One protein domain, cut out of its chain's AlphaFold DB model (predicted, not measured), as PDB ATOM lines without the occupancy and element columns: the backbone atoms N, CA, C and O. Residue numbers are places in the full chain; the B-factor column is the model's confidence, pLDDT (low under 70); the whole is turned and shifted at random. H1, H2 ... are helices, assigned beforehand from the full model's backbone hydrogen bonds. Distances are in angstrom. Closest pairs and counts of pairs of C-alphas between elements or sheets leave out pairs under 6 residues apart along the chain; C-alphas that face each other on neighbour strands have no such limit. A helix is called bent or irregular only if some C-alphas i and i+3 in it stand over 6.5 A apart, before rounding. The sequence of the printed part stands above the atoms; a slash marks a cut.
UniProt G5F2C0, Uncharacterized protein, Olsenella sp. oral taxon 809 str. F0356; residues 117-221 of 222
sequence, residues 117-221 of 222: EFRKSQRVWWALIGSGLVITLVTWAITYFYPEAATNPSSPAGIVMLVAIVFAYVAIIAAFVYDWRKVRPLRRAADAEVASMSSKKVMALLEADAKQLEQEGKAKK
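Overview. This is residues 117 to 221 of the 222 residues of an uncharacterized protein of Olsenella sp. oral taxon 809 str. F0356 (UniProt G5F2C0). Two long helices, H1 and arm H3a, run side by side in opposite ways, with short H2 at the turn; H3b runs on past H1, and H4 turns back from its end, residues 203 to 221 standing free. The printed part has 105 residues with four named helices, H1 to H4, all helix. It is extended and flat, radius of gyration of the C-alphas 22.5 A, spanning 68 by 37 by 15 A.

Arrangement. H1, residues 117 to 145, touches H3a, residues 156 to 181, at a shallow tilt of 15 degrees; the closest C-alphas, of Leu 128 and Ala 175, are 6.5 A apart. H2, residues 147 to 150, touches H3a with residues 157 to 161 of H3a alone; the closest C-alphas, of Ala 149 and Gly 158, are 4.3 A apart. H3, assigned by its hydrogen bonds as one helix, is bent: C-alphas 181 and 184 are 6.6 A apart. H3b, residues 184 to 196, and H4, residues 199 to 219, are close but not clearly touching, C-alphas of Val 194 and Val 202 being closest at 7.9 A. In H1, H3a, H3b and H4 every O i to N i+4 pair is within hydrogen-bond range.

Along the chain. H1 begins at C-alpha 117 (3.697, -0.792, -10.837) and measures 41.5 A, H3a 37.9 A, H4 30.8 A, ending at C-alpha 219 (-14.589, -11.186, 3.847).

Size, cuts and confidence. The farthest C-alphas, of Ser 154 and Lys 200, are 68.1 A apart. The printed part has no cut, the three links are tight, and 28 residues have pLDDT under 70, among them 182 to 196.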
ATOM      1  N   GLU A 117       2.675  -1.840 -10.882       62.44
ATOM      2  CA  GLU A 117       3.697  -0.792 -10.837       62.44
ATOM      3  C   GLU A 117       3.366   0.301  -9.811       62.44
ATOM      4  O   GLU A 117       4.260   0.781  -9.112       62.44
ATOM      5  N   PHE A 118       2.087   0.651  -9.645       59.41
ATOM      6  CA  PHE A 118       1.664   1.638  -8.650       59.41
ATOM      7  C   PHE A 118       1.820   1.090  -7.232       59.41
ATOM      8  O   PHE A 118       2.313   1.786  -6.349       59.41
ATOM      9  N   ARG A 119       1.536  -0.202  -7.022       64.62
ATOM     10  CA  ARG A 119       1.810  -0.875  -5.740       64.62
ATOM     11  C   ARG A 119       3.308  -0.877  -5.401       64.62
ATOM     12  O   ARG A 119       3.658  -0.713  -4.234       64.62
ATOM     13  N   LYS A 120       4.203  -0.993  -6.395       64.44
ATOM     14  CA  LYS A 120       5.657  -0.791  -6.203       64.44
ATOM     15  C   LYS A 120       5.970   0.666  -5.838       64.44
ATOM     16  O   LYS A 120       6.677   0.895  -4.863       64.44
ATOM     17  N   SER A 121       5.395   1.636  -6.553       66.31
ATOM     18  CA  SER A 121       5.527   3.070  -6.242       66.31
ATOM     19  C   SER A 121       5.082   3.403  -4.814       66.31
ATOM     20  O   SER A 121       5.753   4.173  -4.134       66.31
ATOM     21  N   GLN A 122       3.981   2.818  -4.341       70.81
ATOM     22  CA  GLN A 122       3.450   3.080  -3.007       70.81
ATOM     23  C   GLN A 122       4.260   2.377  -1.911       70.81
ATOM     24  O   GLN A 122       4.463   2.964  -0.855       70.81
ATOM     25  N   ARG A 123       4.806   1.176  -2.167       70.81
ATOM     26  CA  ARG A 123       5.816   0.563  -1.283       70.81
ATOM     27  C   ARG A 123       7.055   1.440  -1.140       70.81
ATOM     28  O   ARG A 123       7.569   1.546  -0.037       70.81
ATOM     29  N   VAL A 124       7.517   2.079  -2.218       70.62
ATOM     30  CA  VAL A 124       8.664   2.991  -2.119       70.62
ATOM     31  C   VAL A 124       8.291   4.278  -1.400       70.62
ATOM     32  O   VAL A 124       9.036   4.677  -0.521       70.62
ATOM     33  N   TRP A 125       7.119   4.869  -1.651       77.00
ATOM     34  CA  TRP A 125       6.641   6.007  -0.854       77.00
ATOM     35  C   TRP A 125       6.593   5.682   0.652       77.00
ATOM     36  O   TRP A 125       7.107   6.448   1.462       77.00
ATOM     37  N   TRP A 126       6.087   4.502   1.023       78.06
ATOM     38  CA  TRP A 126       6.153   4.003   2.401       78.06
ATOM     39  C   TRP A 126       7.585   3.759   2.890       78.06
ATOM     40  O   TRP A 126       7.865   4.032   4.051       78.06
ATOM     41  N   ALA A 127       8.500   3.303   2.031       76.25
ATOM     42  CA  ALA A 127       9.916   3.184   2.372       76.25
ATOM     43  C   ALA A 127      10.576   4.554   2.606       76.25
ATOM     44  O   ALA A 127      11.428   4.643   3.479       76.25
ATOM     45  N   LEU A 128      10.155   5.619   1.906       75.06
ATOM     46  CA  LEU A 128      10.646   6.987   2.126       75.06
ATOM     47  C   LEU A 128      10.147   7.567   3.456       75.06
ATOM     48  O   LEU A 128      10.932   8.106   4.236       75.06
ATOM     49  N   ILE A 129       8.847   7.411   3.737       81.25
ATOM     50  CA  ILE A 129       8.246   7.774   5.030       81.25
ATOM     51  C   ILE A 129       8.920   6.983   6.163       81.25
ATOM     52  O   ILE A 129       9.330   7.560   7.168       81.25
ATOM     53  N   GLY A 130       9.103   5.673   5.969       83.31
ATOM     54  CA  GLY A 130       9.782   4.783   6.905       83.31
ATOM     55  C   GLY A 130      11.242   5.165   7.140       83.31
ATOM     56  O   GLY A 130      11.658   5.251   8.290       83.31
ATOM     57  N   SER A 131      12.017   5.470   6.092       82.19
ATOM     58  CA  SER A 131      13.411   5.903   6.248       82.19
ATOM     59  C   SER A 131      13.519   7.239   6.979       82.19
ATOM     60  O   SER A 131      14.387   7.385   7.833       82.19
ATOM     61  N   GLY A 132      12.613   8.189   6.712       78.06
ATOM     62  CA  GLY A 132      12.561   9.459   7.442       78.06
ATOM     63  C   GLY A 132      12.258   9.262   8.930       78.06
ATOM     64  O   GLY A 132      12.927   9.852   9.781       78.06
ATOM     65  N   LEU A 133      11.314   8.372   9.257       87.12
ATOM     66  CA  LEU A 133      10.997   8.014  10.640       87.12
ATOM     67  C   LEU A 133      12.182   7.320  11.334       87.12
ATOM     68  O   LEU A 133      12.533   7.694  12.449       87.12
ATOM     69  N   VAL A 134      12.841   6.365  10.669       84.56
ATOM     70  CA  VAL A 134      14.023   5.667  11.207       84.56
ATOM     71  C   VAL A 134      15.177   6.641  11.458       84.56
ATOM     72  O   VAL A 134      15.739   6.623  12.548       84.56
ATOM     73  N   ILE A 135      15.499   7.533  10.513       81.12
ATOM     74  CA  ILE A 135      16.552   8.550  10.696       81.12
ATOM     75  C   ILE A 135      16.217   9.474  11.876       81.12
ATOM     76  O   ILE A 135      17.096   9.780  12.682       81.12
ATOM     77  N   THR A 136      14.947   9.863  12.032       84.19
ATOM     78  CA  THR A 136      14.482  10.676  13.170       84.19
ATOM     79  C   THR A 136      14.672   9.947  14.504       84.19
ATOM     80  O   THR A 136      15.223  10.521  15.440       84.19
ATOM     81  N   LEU A 137      14.281   8.670  14.586       88.75
ATOM     82  CA  LEU A 137      14.438   7.851  15.793       88.75
ATOM     83  C   LEU A 137      15.909   7.577  16.135       88.75
ATOM     84  O   LEU A 137      16.276   7.639  17.305       88.75
ATOM     85  N   VAL A 138      16.764   7.328  15.137       83.25
ATOM     86  CA  VAL A 138      18.213   7.148  15.339       83.25
ATOM     87  C   VAL A 138      18.857   8.447  15.826       83.25
ATOM     88  O   VAL A 138      19.623   8.419  16.784       83.25
ATOM     89  N   THR A 139      18.498   9.590  15.233       80.44
ATOM     90  CA  THR A 139      18.981  10.910  15.678       80.44
ATOM     91  C   THR A 139      18.566  11.182  17.125       80.44
ATOM     92  O   THR A 139      19.387  11.604  17.933       80.44
ATOM     93  N   TRP A 140      17.311  10.891  17.479       89.25
ATOM     94  CA  TRP A 140      16.810  11.054  18.843       89.25
ATOM     95  C   TRP A 140      17.519  10.129  19.844       89.25
ATOM     96  O   TRP A 140      17.951  10.592  20.897       89.25
ATOM     97  N   ALA A 141      17.712   8.852  19.498       86.06
ATOM     98  CA  ALA A 141      18.403   7.887  20.350       86.06
ATOM     99  C   ALA A 141      19.874   8.267  20.594       86.06
ATOM    100  O   ALA A 141      20.332   8.211  21.734       86.06
ATOM    101  N   ILE A 142      20.607   8.699  19.560       80.94
ATOM    102  CA  ILE A 142      22.002   9.153  19.704       80.94
ATOM    103  C   ILE A 142      22.073  10.366  20.641       80.94
ATOM    104  O   ILE A 142      22.867  10.352  21.576       80.94
ATOM    105  N   THR A 143      21.199  11.361  20.457       81.25
ATOM    106  CA  THR A 143      21.137  12.548  21.330       81.25
ATOM    107  C   THR A 143      20.760  12.199  22.775       81.25
ATOM    108  O   THR A 143      21.246  12.846  23.701       81.25
ATOM    109  N   TYR A 144      19.925  11.176  22.990       85.62
ATOM    110  CA  TYR A 144      19.528  10.718  24.326       85.62
ATOM    111  C   TYR A 144      20.659   9.993  25.072       85.62
ATOM    112  O   TYR A 144      20.898  10.279  26.243       85.62
ATOM    113  N   PHE A 145      21.369   9.071  24.410       85.50
ATOM    114  CA  PHE A 145      22.448   8.300  25.045       85.50
ATOM    115  C   PHE A 145      23.793   9.043  25.091       85.50
ATOM    116  O   PHE A 145      24.593   8.785  25.987       85.50
ATOM    117  N   TYR A 146      24.050   9.956  24.150       80.75
ATOM    118  CA  TYR A 146      25.327  10.659  24.001       80.75
ATOM    119  C   TYR A 146      25.111  12.150  23.672       80.75
ATOM    120  O   TYR A 146      25.370  12.571  22.542       80.75
ATOM    121  N   PRO A 147      24.678  12.986  24.637       77.81
ATOM    122  CA  PRO A 147      24.441  14.418  24.402       77.81
ATOM    123  C   PRO A 147      25.705  15.169  23.934       77.81
ATOM    124  O   PRO A 147      25.620  16.073  23.107       77.81
ATOM    125  N   GLU A 148      26.883  14.720  24.380       76.44
ATOM    126  CA  GLU A 148      28.217  15.158  23.931       76.44
ATOM    127  C   GLU A 148      28.440  15.038  22.408       76.44
ATOM    128  O   GLU A 148      29.244  15.770  21.831       76.44
ATOM    129  N   ALA A 149      27.747  14.115  21.727       71.38
ATOM    130  CA  ALA A 149      27.947  13.856  20.299       71.38
ATOM    131  C   ALA A 149      27.504  15.027  19.405       71.38
ATOM    132  O   ALA A 149      28.022  15.181  18.300       71.38
ATOM    133  N   ALA A 150      26.572  15.858  19.887       68.94
ATOM    134  CA  ALA A 150      26.063  17.016  19.157       68.94
ATOM    135  C   ALA A 150      27.001  18.237  19.220       68.94
ATOM    136  O   ALA A 150      26.935  19.102  18.347       68.94
ATOM    137  N   THR A 151      27.862  18.319  20.239       73.56
ATOM    138  CA  THR A 151      28.752  19.466  20.496       73.56
ATOM    139  C   THR A 151      30.220  19.174  20.194       73.56
ATOM    140  O   THR A 151      30.939  20.084  19.787       73.56
ATOM    141  N   ASN A 152      30.668  17.922  20.345       76.25
ATOM    142  CA  ASN A 152      32.070  17.523  20.217       76.25
ATOM    143  C   ASN A 152      32.295  16.593  18.998       76.25
ATOM    144  O   ASN A 152      32.365  15.372  19.159       76.25
ATOM    145  N   PRO A 153      32.455  17.128  17.766       67.50
ATOM    146  CA  PRO A 153      32.573  16.321  16.541       67.50
ATOM    147  C   PRO A 153      33.855  15.473  16.453       67.50
ATOM    148  O   PRO A 153      33.915  14.543  15.652       67.50
ATOM    149  N   SER A 154      34.870  15.765  17.272       77.31
ATOM    150  CA  SER A 154      36.097  14.966  17.423       77.31
ATOM    151  C   SER A 154      35.943  13.761  18.364       77.31
ATOM    152  O   SER A 154      36.822  12.901  18.401       77.31
ATOM    153  N   SER A 155      34.841  13.672  19.116       80.81
ATOM    154  CA  SER A 155      34.504  12.498  19.929       80.81
ATOM    155  C   SER A 155      34.156  11.301  19.029       80.81
ATOM    156  O   SER A 155      33.526  11.503  17.987       80.81
ATOM    157  N   PRO A 156      34.447  10.043  19.424       81.19
ATOM    158  CA  PRO A 156      34.005   8.858  18.685       81.19
ATOM    159  C   PRO A 156      32.500   8.858  18.370       81.19
ATOM    160  O   PRO A 156      32.100   8.480  17.271       81.19
ATOM    161  N   ALA A 157      31.666   9.351  19.293       78.50
ATOM    162  CA  ALA A 157      30.224   9.485  19.075       78.50
ATOM    163  C   ALA A 157      29.878  10.594  18.058       78.50
ATOM    164  O   ALA A 157      28.978  10.416  17.237       78.50
ATOM    165  N   GLY A 158      30.631  11.700  18.057       79.38
ATOM    166  CA  GLY A 158      30.511  12.777  17.070       79.38
ATOM    167  C   GLY A 158      30.887  12.321  15.656       79.38
ATOM    168  O   GLY A 158      30.163  12.609  14.708       79.38
ATOM    169  N   ILE A 159      31.947  11.516  15.512       83.25
ATOM    170  CA  ILE A 159      32.346  10.912  14.227       83.25
ATOM    171  C   ILE A 159      31.246   9.980  13.697       83.25
ATOM    172  O   ILE A 159      30.888  10.058  12.521       83.25
ATOM    173  N   VAL A 160      30.659   9.135  14.557       81.50
ATOM    174  CA  VAL A 160      29.517   8.276  14.189       81.50
ATOM    175  C   VAL A 160      28.315   9.114  13.741       81.50
ATOM    176  O   VAL A 160      27.693   8.788  12.729       81.50
ATOM    177  N   MET A 161      28.021  10.222  14.426       79.44
ATOM    178  CA  MET A 161      26.955  11.150  14.039       79.44
ATOM    179  C   MET A 161      27.237  11.821  12.682       79.44
ATOM    180  O   MET A 161      26.335  11.934  11.854       79.44
ATOM    181  N   LEU A 162      28.493  12.180  12.401       82.31
ATOM    182  CA  LEU A 162      28.931  12.754  11.123       82.31
ATOM    183  C   LEU A 162      28.762  11.754   9.963       82.31
ATOM    184  O   LEU A 162      28.184  12.091   8.928       82.31
ATOM    185  N   VAL A 163      29.174  10.495  10.158       83.38
ATOM    186  CA  VAL A 163      28.957   9.406   9.187       83.38
ATOM    187  C   VAL A 163      27.462   9.136   8.979       83.38
ATOM    188  O   VAL A 163      27.027   8.963   7.838       83.38
ATOM    189  N   ALA A 164      26.658   9.163  10.046       79.50
ATOM    190  CA  ALA A 164      25.206   9.006   9.963       79.50
ATOM    191  C   ALA A 164      24.538  10.145   9.169       79.50
ATOM    192  O   ALA A 164      23.657   9.874   8.355       79.50
ATOM    193  N   ILE A 165      24.988  11.395   9.331       82.44
ATOM    194  CA  ILE A 165      24.518  12.548   8.543       82.44
ATOM    195  C   ILE A 165      24.855  12.371   7.056       82.44
ATOM    196  O   ILE A 165      23.986  12.574   6.206       82.44
ATOM    197  N   VAL A 166      26.077  11.940   6.721       86.69
ATOM    198  CA  VAL A 166      26.470  11.668   5.325       86.69
ATOM    199  C   VAL A 166      25.604  10.557   4.720       86.69
ATOM    200  O   VAL A 166      25.065  10.727   3.622       86.69
ATOM    201  N   PHE A 167      25.385   9.455   5.444       82.38
ATOM    202  CA  PHE A 167      24.491   8.378   5.003       82.38
ATOM    203  C   PHE A 167      23.035   8.838   4.848       82.38
ATOM    204  O   PHE A 167      22.379   8.455   3.877       82.38
ATOM    205  N   ALA A 168      22.535   9.689   5.748       81.25
ATOM    206  CA  ALA A 168      21.199  10.268   5.651       81.25
ATOM    207  C   ALA A 168      21.048  11.128   4.385       81.25
ATOM    208  O   ALA A 168      20.066  10.972   3.659       81.25
ATOM    209  N   TYR A 169      22.039  11.965   4.053       82.88
ATOM    210  CA  TYR A 169      22.040  12.737   2.806       82.88
ATOM    211  C   TYR A 169      22.044  11.843   1.561       82.88
ATOM    212  O   TYR A 169      21.240  12.061   0.653       82.88
ATOM    213  N   VAL A 170      22.885  10.802   1.521       84.38
ATOM    214  CA  VAL A 170      22.906   9.836   0.407       84.38
ATOM    215  C   VAL A 170      21.550   9.132   0.261       84.38
ATOM    216  O   VAL A 170      21.038   9.015  -0.855       84.38
ATOM    217  N   ALA A 171      20.923   8.732   1.372       78.56
ATOM    218  CA  ALA A 171      19.595   8.122   1.373       78.56
ATOM    219  C   ALA A 171      18.503   9.084   0.864       78.56
ATOM    220  O   ALA A 171      17.684   8.687   0.033       78.56
ATOM    221  N   ILE A 172      18.516  10.353   1.292       80.94
ATOM    222  CA  ILE A 172      17.577  11.395   0.836       80.94
ATOM    223  C   ILE A 172      17.741  11.672  -0.667       80.94
ATOM    224  O   ILE A 172      16.747  11.790  -1.386       80.94
ATOM    225  N   ILE A 173      18.975  11.728  -1.176       81.81
ATOM    226  CA  ILE A 173      19.241  11.947  -2.606       81.81
ATOM    227  C   ILE A 173      18.762  10.743  -3.433       81.81
ATOM    228  O   ILE A 173      18.037  10.920  -4.416       81.81
ATOM    229  N   ALA A 174      19.090   9.516  -3.015       77.50
ATOM    230  CA  ALA A 174      18.639   8.294  -3.684       77.50
ATOM    231  C   ALA A 174      17.101   8.174  -3.701       77.50
ATOM    232  O   ALA A 174      16.514   7.817  -4.728       77.50
ATOM    233  N   ALA A 175      16.448   8.540  -2.595       74.00
ATOM    234  CA  ALA A 175      14.997   8.632  -2.476       74.00
ATOM    235  C   ALA A 175      14.384   9.589  -3.511       74.00
ATOM    236  O   ALA A 175      13.462   9.210  -4.240       74.00
ATOM    237  N   PHE A 176      14.924  10.807  -3.619       75.50
ATOM    238  CA  PHE A 176      14.419  11.838  -4.528       75.50
ATOM    239  C   PHE A 176      14.575  11.443  -6.004       75.50
ATOM    240  O   PHE A 176      13.650  11.610  -6.805       75.50
ATOM    241  N   VAL A 177      15.726  10.857  -6.362       77.88
ATOM    242  CA  VAL A 177      16.009  10.355  -7.717       77.88
ATOM    243  C   VAL A 177      15.049   9.223  -8.102       77.88
ATOM    244  O   VAL A 177      14.547   9.196  -9.233       77.88
ATOM    245  N   TYR A 178      14.748   8.309  -7.173       71.81
ATOM    246  CA  TYR A 178      13.770   7.251  -7.419       71.81
ATOM    247  C   TYR A 178      12.358   7.819  -7.625       71.81
ATOM    248  O   TYR A 178      11.688   7.438  -8.590       71.81
ATOM    249  N   ASP A 179      11.911   8.732  -6.752       69.69
ATOM    250  CA  ASP A 179      10.565   9.311  -6.819       69.69
ATOM    251  C   ASP A 179      10.321  10.002  -8.173       69.69
ATOM    252  O   ASP A 179       9.357   9.693  -8.885       69.69
ATOM    253  N   TRP A 180      11.271  10.834  -8.613       65.50
ATOM    254  CA  TRP A 180      11.207  11.487  -9.920       65.50
ATOM    255  C   TRP A 180      11.162  10.503 -11.091       65.50
ATOM    256  O   TRP A 180      10.332  10.675 -11.989       65.50
ATOM    257  N   ARG A 181      12.018   9.469 -11.099       72.38
ATOM    258  CA  ARG A 181      12.103   8.534 -12.233       72.38
ATOM    259  C   ARG A 181      10.914   7.574 -12.309       72.38
ATOM    260  O   ARG A 181      10.555   7.166 -13.411       72.38
ATOM    261  N   LYS A 182      10.319   7.178 -11.177       63.59
ATOM    262  CA  LYS A 182       9.261   6.150 -11.140       63.59
ATOM    263  C   LYS A 182       7.849   6.728 -11.026       63.59
ATOM    264  O   LYS A 182       6.953   6.271 -11.729       63.59
ATOM    265  N   VAL A 183       7.635   7.722 -10.163       64.56
ATOM    266  CA  VAL A 183       6.283   8.142  -9.747       64.56
ATOM    267  C   VAL A 183       5.659   9.121 -10.738       64.56
ATOM    268  O   VAL A 183       4.466   9.030 -11.041       64.56
ATOM    269  N   ARG A 184       6.464  10.029 -11.303       63.44
ATOM    270  CA  ARG A 184       6.009  11.005 -12.306       63.44
ATOM    271  C   ARG A 184       5.483  10.367 -13.602       63.44
ATOM    272  O   ARG A 184       4.352  10.700 -13.965       63.44
ATOM    273  N   PRO A 185       6.208   9.461 -14.296       64.81
ATOM    274  CA  PRO A 185       5.692   8.859 -15.528       64.81
ATOM    275  C   PRO A 185       4.466   7.972 -15.282       64.81
ATOM    276  O   PRO A 185       3.559   7.976 -16.109       64.81
ATOM    277  N   LEU A 186       4.378   7.286 -14.135       63.72
ATOM    278  CA  LEU A 186       3.228   6.433 -13.805       63.72
ATOM    279  C   LEU A 186       1.907   7.208 -13.753       63.72
ATOM    280  O   LEU A 186       0.909   6.764 -14.319       63.72
ATOM    281  N   ARG A 187       1.907   8.383 -13.107       64.19
ATOM    282  CA  ARG A 187       0.718   9.249 -13.042       64.19
ATOM    283  C   ARG A 187       0.316   9.723 -14.441       64.19
ATOM    284  O   ARG A 187      -0.840   9.580 -14.819       64.19
ATOM    285  N   ARG A 188       1.284  10.175 -15.249       63.16
ATOM    286  CA  ARG A 188       1.033  10.632 -16.628       63.16
ATOM    287  C   ARG A 188       0.524   9.528 -17.556       63.16
ATOM    288  O   ARG A 188      -0.326   9.809 -18.394       63.16
ATOM    289  N   ALA A 189       1.000   8.294 -17.396       67.06
ATOM    290  CA  ALA A 189       0.524   7.152 -18.171       67.06
ATOM    291  C   ALA A 189      -0.947   6.819 -17.860       67.06
ATOM    292  O   ALA A 189      -1.732   6.622 -18.783       67.06
ATOM    293  N   ALA A 190      -1.342   6.819 -16.582       60.47
ATOM    294  CA  ALA A 190      -2.732   6.571 -16.197       60.47
ATOM    295  C   ALA A 190      -3.677   7.730 -16.560       60.47
ATOM    296  O   ALA A 190      -4.790   7.478 -17.019       60.47
ATOM    297  N   ASP A 191      -3.229   8.985 -16.421       63.41
ATOM    298  CA  ASP A 191      -3.978  10.160 -16.886       63.41
ATOM    299  C   ASP A 191      -4.266  10.060 -18.399       63.41
ATOM    300  O   ASP A 191      -5.388  10.311 -18.843       63.41
ATOM    301  N   ALA A 192      -3.269   9.646 -19.195       68.94
ATOM    302  CA  ALA A 192      -3.407   9.445 -20.637       68.94
ATOM    303  C   ALA A 192      -4.322   8.256 -20.991       68.94
ATOM    304  O   ALA A 192      -5.142   8.361 -21.906       68.94
ATOM    305  N   GLU A 193      -4.230   7.146 -20.255       66.62
ATOM    306  CA  GLU A 193      -5.089   5.977 -20.452       66.62
ATOM    307  C   GLU A 193      -6.562   6.313 -20.174       66.62
ATOM    308  O   GLU A 193      -7.415   6.069 -21.030       66.62
ATOM    309  N   VAL A 194      -6.872   6.966 -19.048       64.00
ATOM    310  CA  VAL A 194      -8.244   7.400 -18.729       64.00
ATOM    311  C   VAL A 194      -8.754   8.449 -19.722       64.00
ATOM    312  O   VAL A 194      -9.924   8.400 -20.100       64.00
ATOM    313  N   ALA A 195      -7.893   9.344 -20.220       67.19
ATOM    314  CA  ALA A 195      -8.259  10.288 -21.279       67.19
ATOM    315  C   ALA A 195      -8.632   9.599 -22.610       67.19
ATOM    316  O   ALA A 195      -9.409  10.160 -23.383       67.19
ATOM    317  N   SER A 196      -8.123   8.387 -22.865       66.56
ATOM    318  CA  SER A 196      -8.462   7.577 -24.048       66.56
ATOM    319  C   SER A 196      -9.726   6.713 -23.888       66.56
ATOM    320  O   SER A 196     -10.264   6.217 -24.880       66.56
ATOM    321  N   MET A 197     -10.231   6.524 -22.662       72.25
ATOM    322  CA  MET A 197     -11.394   5.673 -22.400       72.25
ATOM    323  C   MET A 197     -12.729   6.406 -22.594       72.25
ATOM    324  O   MET A 197     -12.923   7.547 -22.177       72.25
ATOM    325  N   SER A 198     -13.710   5.716 -23.182       71.38
ATOM    326  CA  SER A 198     -15.071   6.243 -23.329       71.38
ATOM    327  C   SER A 198     -15.831   6.248 -21.995       71.38
ATOM    328  O   SER A 198     -15.712   5.302 -21.212       71.38
ATOM    329  N   SER A 199     -16.694   7.254 -21.769       68.75
ATOM    330  CA  SER A 199     -17.468   7.409 -20.517       68.75
ATOM    331  C   SER A 199     -18.287   6.160 -20.117       68.75
ATOM    332  O   SER A 199     -18.590   5.993 -18.943       68.75
ATOM    333  N   LYS A 200     -18.611   5.243 -21.046       73.31
ATOM    334  CA  LYS A 200     -19.283   3.962 -20.729       73.31
ATOM    335  C   LYS A 200     -18.343   2.911 -20.120       73.31
ATOM    336  O   LYS A 200     -18.707   2.287 -19.130       73.31
ATOM    337  N   LYS A 201     -17.135   2.731 -20.678       69.44
ATOM    338  CA  LYS A 201     -16.114   1.822 -20.110       69.44
ATOM    339  C   LYS A 201     -15.655   2.308 -18.733       69.44
ATOM    340  O   LYS A 201     -15.455   1.506 -17.832       69.44
ATOM    341  N   VAL A 202     -15.585   3.630 -18.590       70.50
ATOM    342  CA  VAL A 202     -15.393   4.363 -17.334       70.50
ATOM    343  C   VAL A 202     -16.390   3.890 -16.257       70.50
ATOM    344  O   VAL A 202     -15.956   3.347 -15.244       70.50
ATOM    345  N   MET A 203     -17.711   3.990 -16.474       71.62
ATOM    346  CA  MET A 203     -18.685   3.549 -15.452       71.62
ATOM    347  C   MET A 203     -18.583   2.052 -15.126       71.62
ATOM    348  O   MET A 203     -18.587   1.681 -13.956       71.62
ATOM    349  N   ALA A 204     -18.418   1.197 -16.141       77.62
ATOM    350  CA  ALA A 204     -18.333  -0.252 -15.945       77.62
ATOM    351  C   ALA A 204     -17.147  -0.677 -15.052       77.62
ATOM    352  O   ALA A 204     -17.272  -1.617 -14.270       77.62
ATOM    353  N   LEU A 205     -16.012   0.027 -15.138       75.38
ATOM    354  CA  LEU A 205     -14.844  -0.226 -14.290       75.38
ATOM    355  C   LEU A 205     -15.048   0.265 -12.845       75.38
ATOM    356  O   LEU A 205     -14.625  -0.426 -11.921       75.38
ATOM    357  N   LEU A 206     -15.745   1.391 -12.631       75.94
ATOM    358  CA  LEU A 206     -16.120   1.853 -11.282       75.94
ATOM    359  C   LEU A 206     -17.052   0.859 -10.579       75.94
ATOM    360  O   LEU A 206     -16.838   0.526  -9.416       75.94
ATOM    361  N   GLU A 207     -18.069   0.359 -11.284       77.62
ATOM    362  CA  GLU A 207     -19.010  -0.620 -10.729       77.62
ATOM    363  C   GLU A 207     -18.344  -1.967 -10.409       77.62
ATOM    364  O   GLU A 207     -18.736  -2.633  -9.450       77.62
ATOM    365  N   ALA A 208     -17.350  -2.379 -11.201       78.81
ATOM    366  CA  ALA A 208     -16.579  -3.591 -10.939       78.81
ATOM    367  C   ALA A 208     -15.709  -3.454  -9.675       78.81
ATOM    368  O   ALA A 208     -15.718  -4.354  -8.835       78.81
ATOM    369  N   ASP A 209     -15.017  -2.324  -9.508       77.94
ATOM    370  CA  ASP A 209     -14.155  -2.059  -8.348       77.94
ATOM    371  C   ASP A 209     -14.971  -1.905  -7.049       77.94
ATOM    372  O   ASP A 209     -14.649  -2.516  -6.031       77.94
ATOM    373  N   ALA A 210     -16.116  -1.211  -7.106       77.25
ATOM    374  CA  ALA A 210     -17.048  -1.107  -5.980       77.25
ATOM    375  C   ALA A 210     -17.533  -2.487  -5.487       77.25
ATOM    376  O   ALA A 210     -17.558  -2.752  -4.283       77.25
ATOM    377  N   LYS A 211     -17.846  -3.406  -6.414       79.81
ATOM    378  CA  LYS A 211     -18.231  -4.791  -6.087       79.81
ATOM    379  C   LYS A 211     -17.083  -5.585  -5.452       79.81
ATOM    380  O   LYS A 211     -17.345  -6.396  -4.566       79.81
ATOM    381  N   GLN A 212     -15.833  -5.352  -5.862       77.50
ATOM    382  CA  GLN A 212     -14.661  -5.988  -5.244       77.50
ATOM    383  C   GLN A 212     -14.435  -5.485  -3.811       77.50
ATOM    384  O   GLN A 212     -14.286  -6.298  -2.899       77.50
ATOM    385  N   LEU A 213     -14.515  -4.170  -3.579       75.31
ATOM    386  CA  LEU A 213     -14.394  -3.573  -2.243       75.31
ATOM    387  C   LEU A 213     -15.480  -4.074  -1.276       75.31
ATOM    388  O   LEU A 213     -15.188  -4.368  -0.115       75.31
ATOM    389  N   GLU A 214     -16.720  -4.237  -1.746       76.19
ATOM    390  CA  GLU A 214     -17.782  -4.863  -0.952       76.19
ATOM    391  C   GLU A 214     -17.471  -6.317  -0.575       76.19
ATOM    392  O   GLU A 214     -17.767  -6.732   0.546       76.19
ATOM    393  N   GLN A 215     -16.901  -7.103  -1.492       79.06
ATOM    394  CA  GLN A 215     -16.528  -8.493  -1.223       79.06
ATOM    395  C   GLN A 215     -15.374  -8.577  -0.218       79.06
ATOM    396  O   GLN A 215     -15.476  -9.337   0.743       79.06
ATOM    397  N   GLU A 216     -14.335  -7.747  -0.356       75.00
ATOM    398  CA  GLU A 216     -13.250  -7.664   0.633       75.00
ATOM    399  C   GLU A 216     -13.752  -7.214   2.014       75.00
ATOM    400  O   GLU A 216     -13.339  -7.765   3.036       75.00
ATOM    401  N   GLY A 217     -14.664  -6.237   2.065       72.44
ATOM    402  CA  GLY A 217     -15.266  -5.756   3.310       72.44
ATOM    403  C   GLY A 217     -16.150  -6.801   4.000       72.44
ATOM    404  O   GLY A 217     -16.173  -6.868   5.229       72.44
ATOM    405  N   LYS A 218     -16.840  -7.649   3.227       76.19
ATOM    406  CA  LYS A 218     -17.613  -8.796   3.737       76.19
ATOM    407  C   LYS A 218     -16.697  -9.942   4.183       76.19
ATOM    408  O   LYS A 218     -16.987 -10.573   5.192       76.19
ATOM    409  N   ALA A 219     -15.581 -10.173   3.487       71.25
ATOM    410  CA  ALA A 219     -14.589 -11.186   3.847       71.25
ATOM    411  C   ALA A 219     -13.814 -10.835   5.129       71.25
ATOM    412  O   ALA A 219     -13.573 -11.719   5.936       71.25
ATOM    413  N   LYS A 220     -13.483  -9.555   5.359       69.62
ATOM    414  CA  LYS A 220     -12.816  -9.072   6.591       69.62
ATOM    415  C   LYS A 220     -13.733  -8.964   7.820       69.62
ATOM    416  O   LYS A 220     -13.256  -8.609   8.893       69.62
ATOM    417  N   LYS A 221     -15.042  -9.188   7.656       64.62
ATOM    418  CA  LYS A 221     -16.041  -9.225   8.742       64.62
ATOM    419  C   LYS A 221     -16.473 -10.649   9.123       64.62
ATOM    420  O   LYS A 221     -17.339 -10.788   9.985       64.62
TER     421      LYS A 221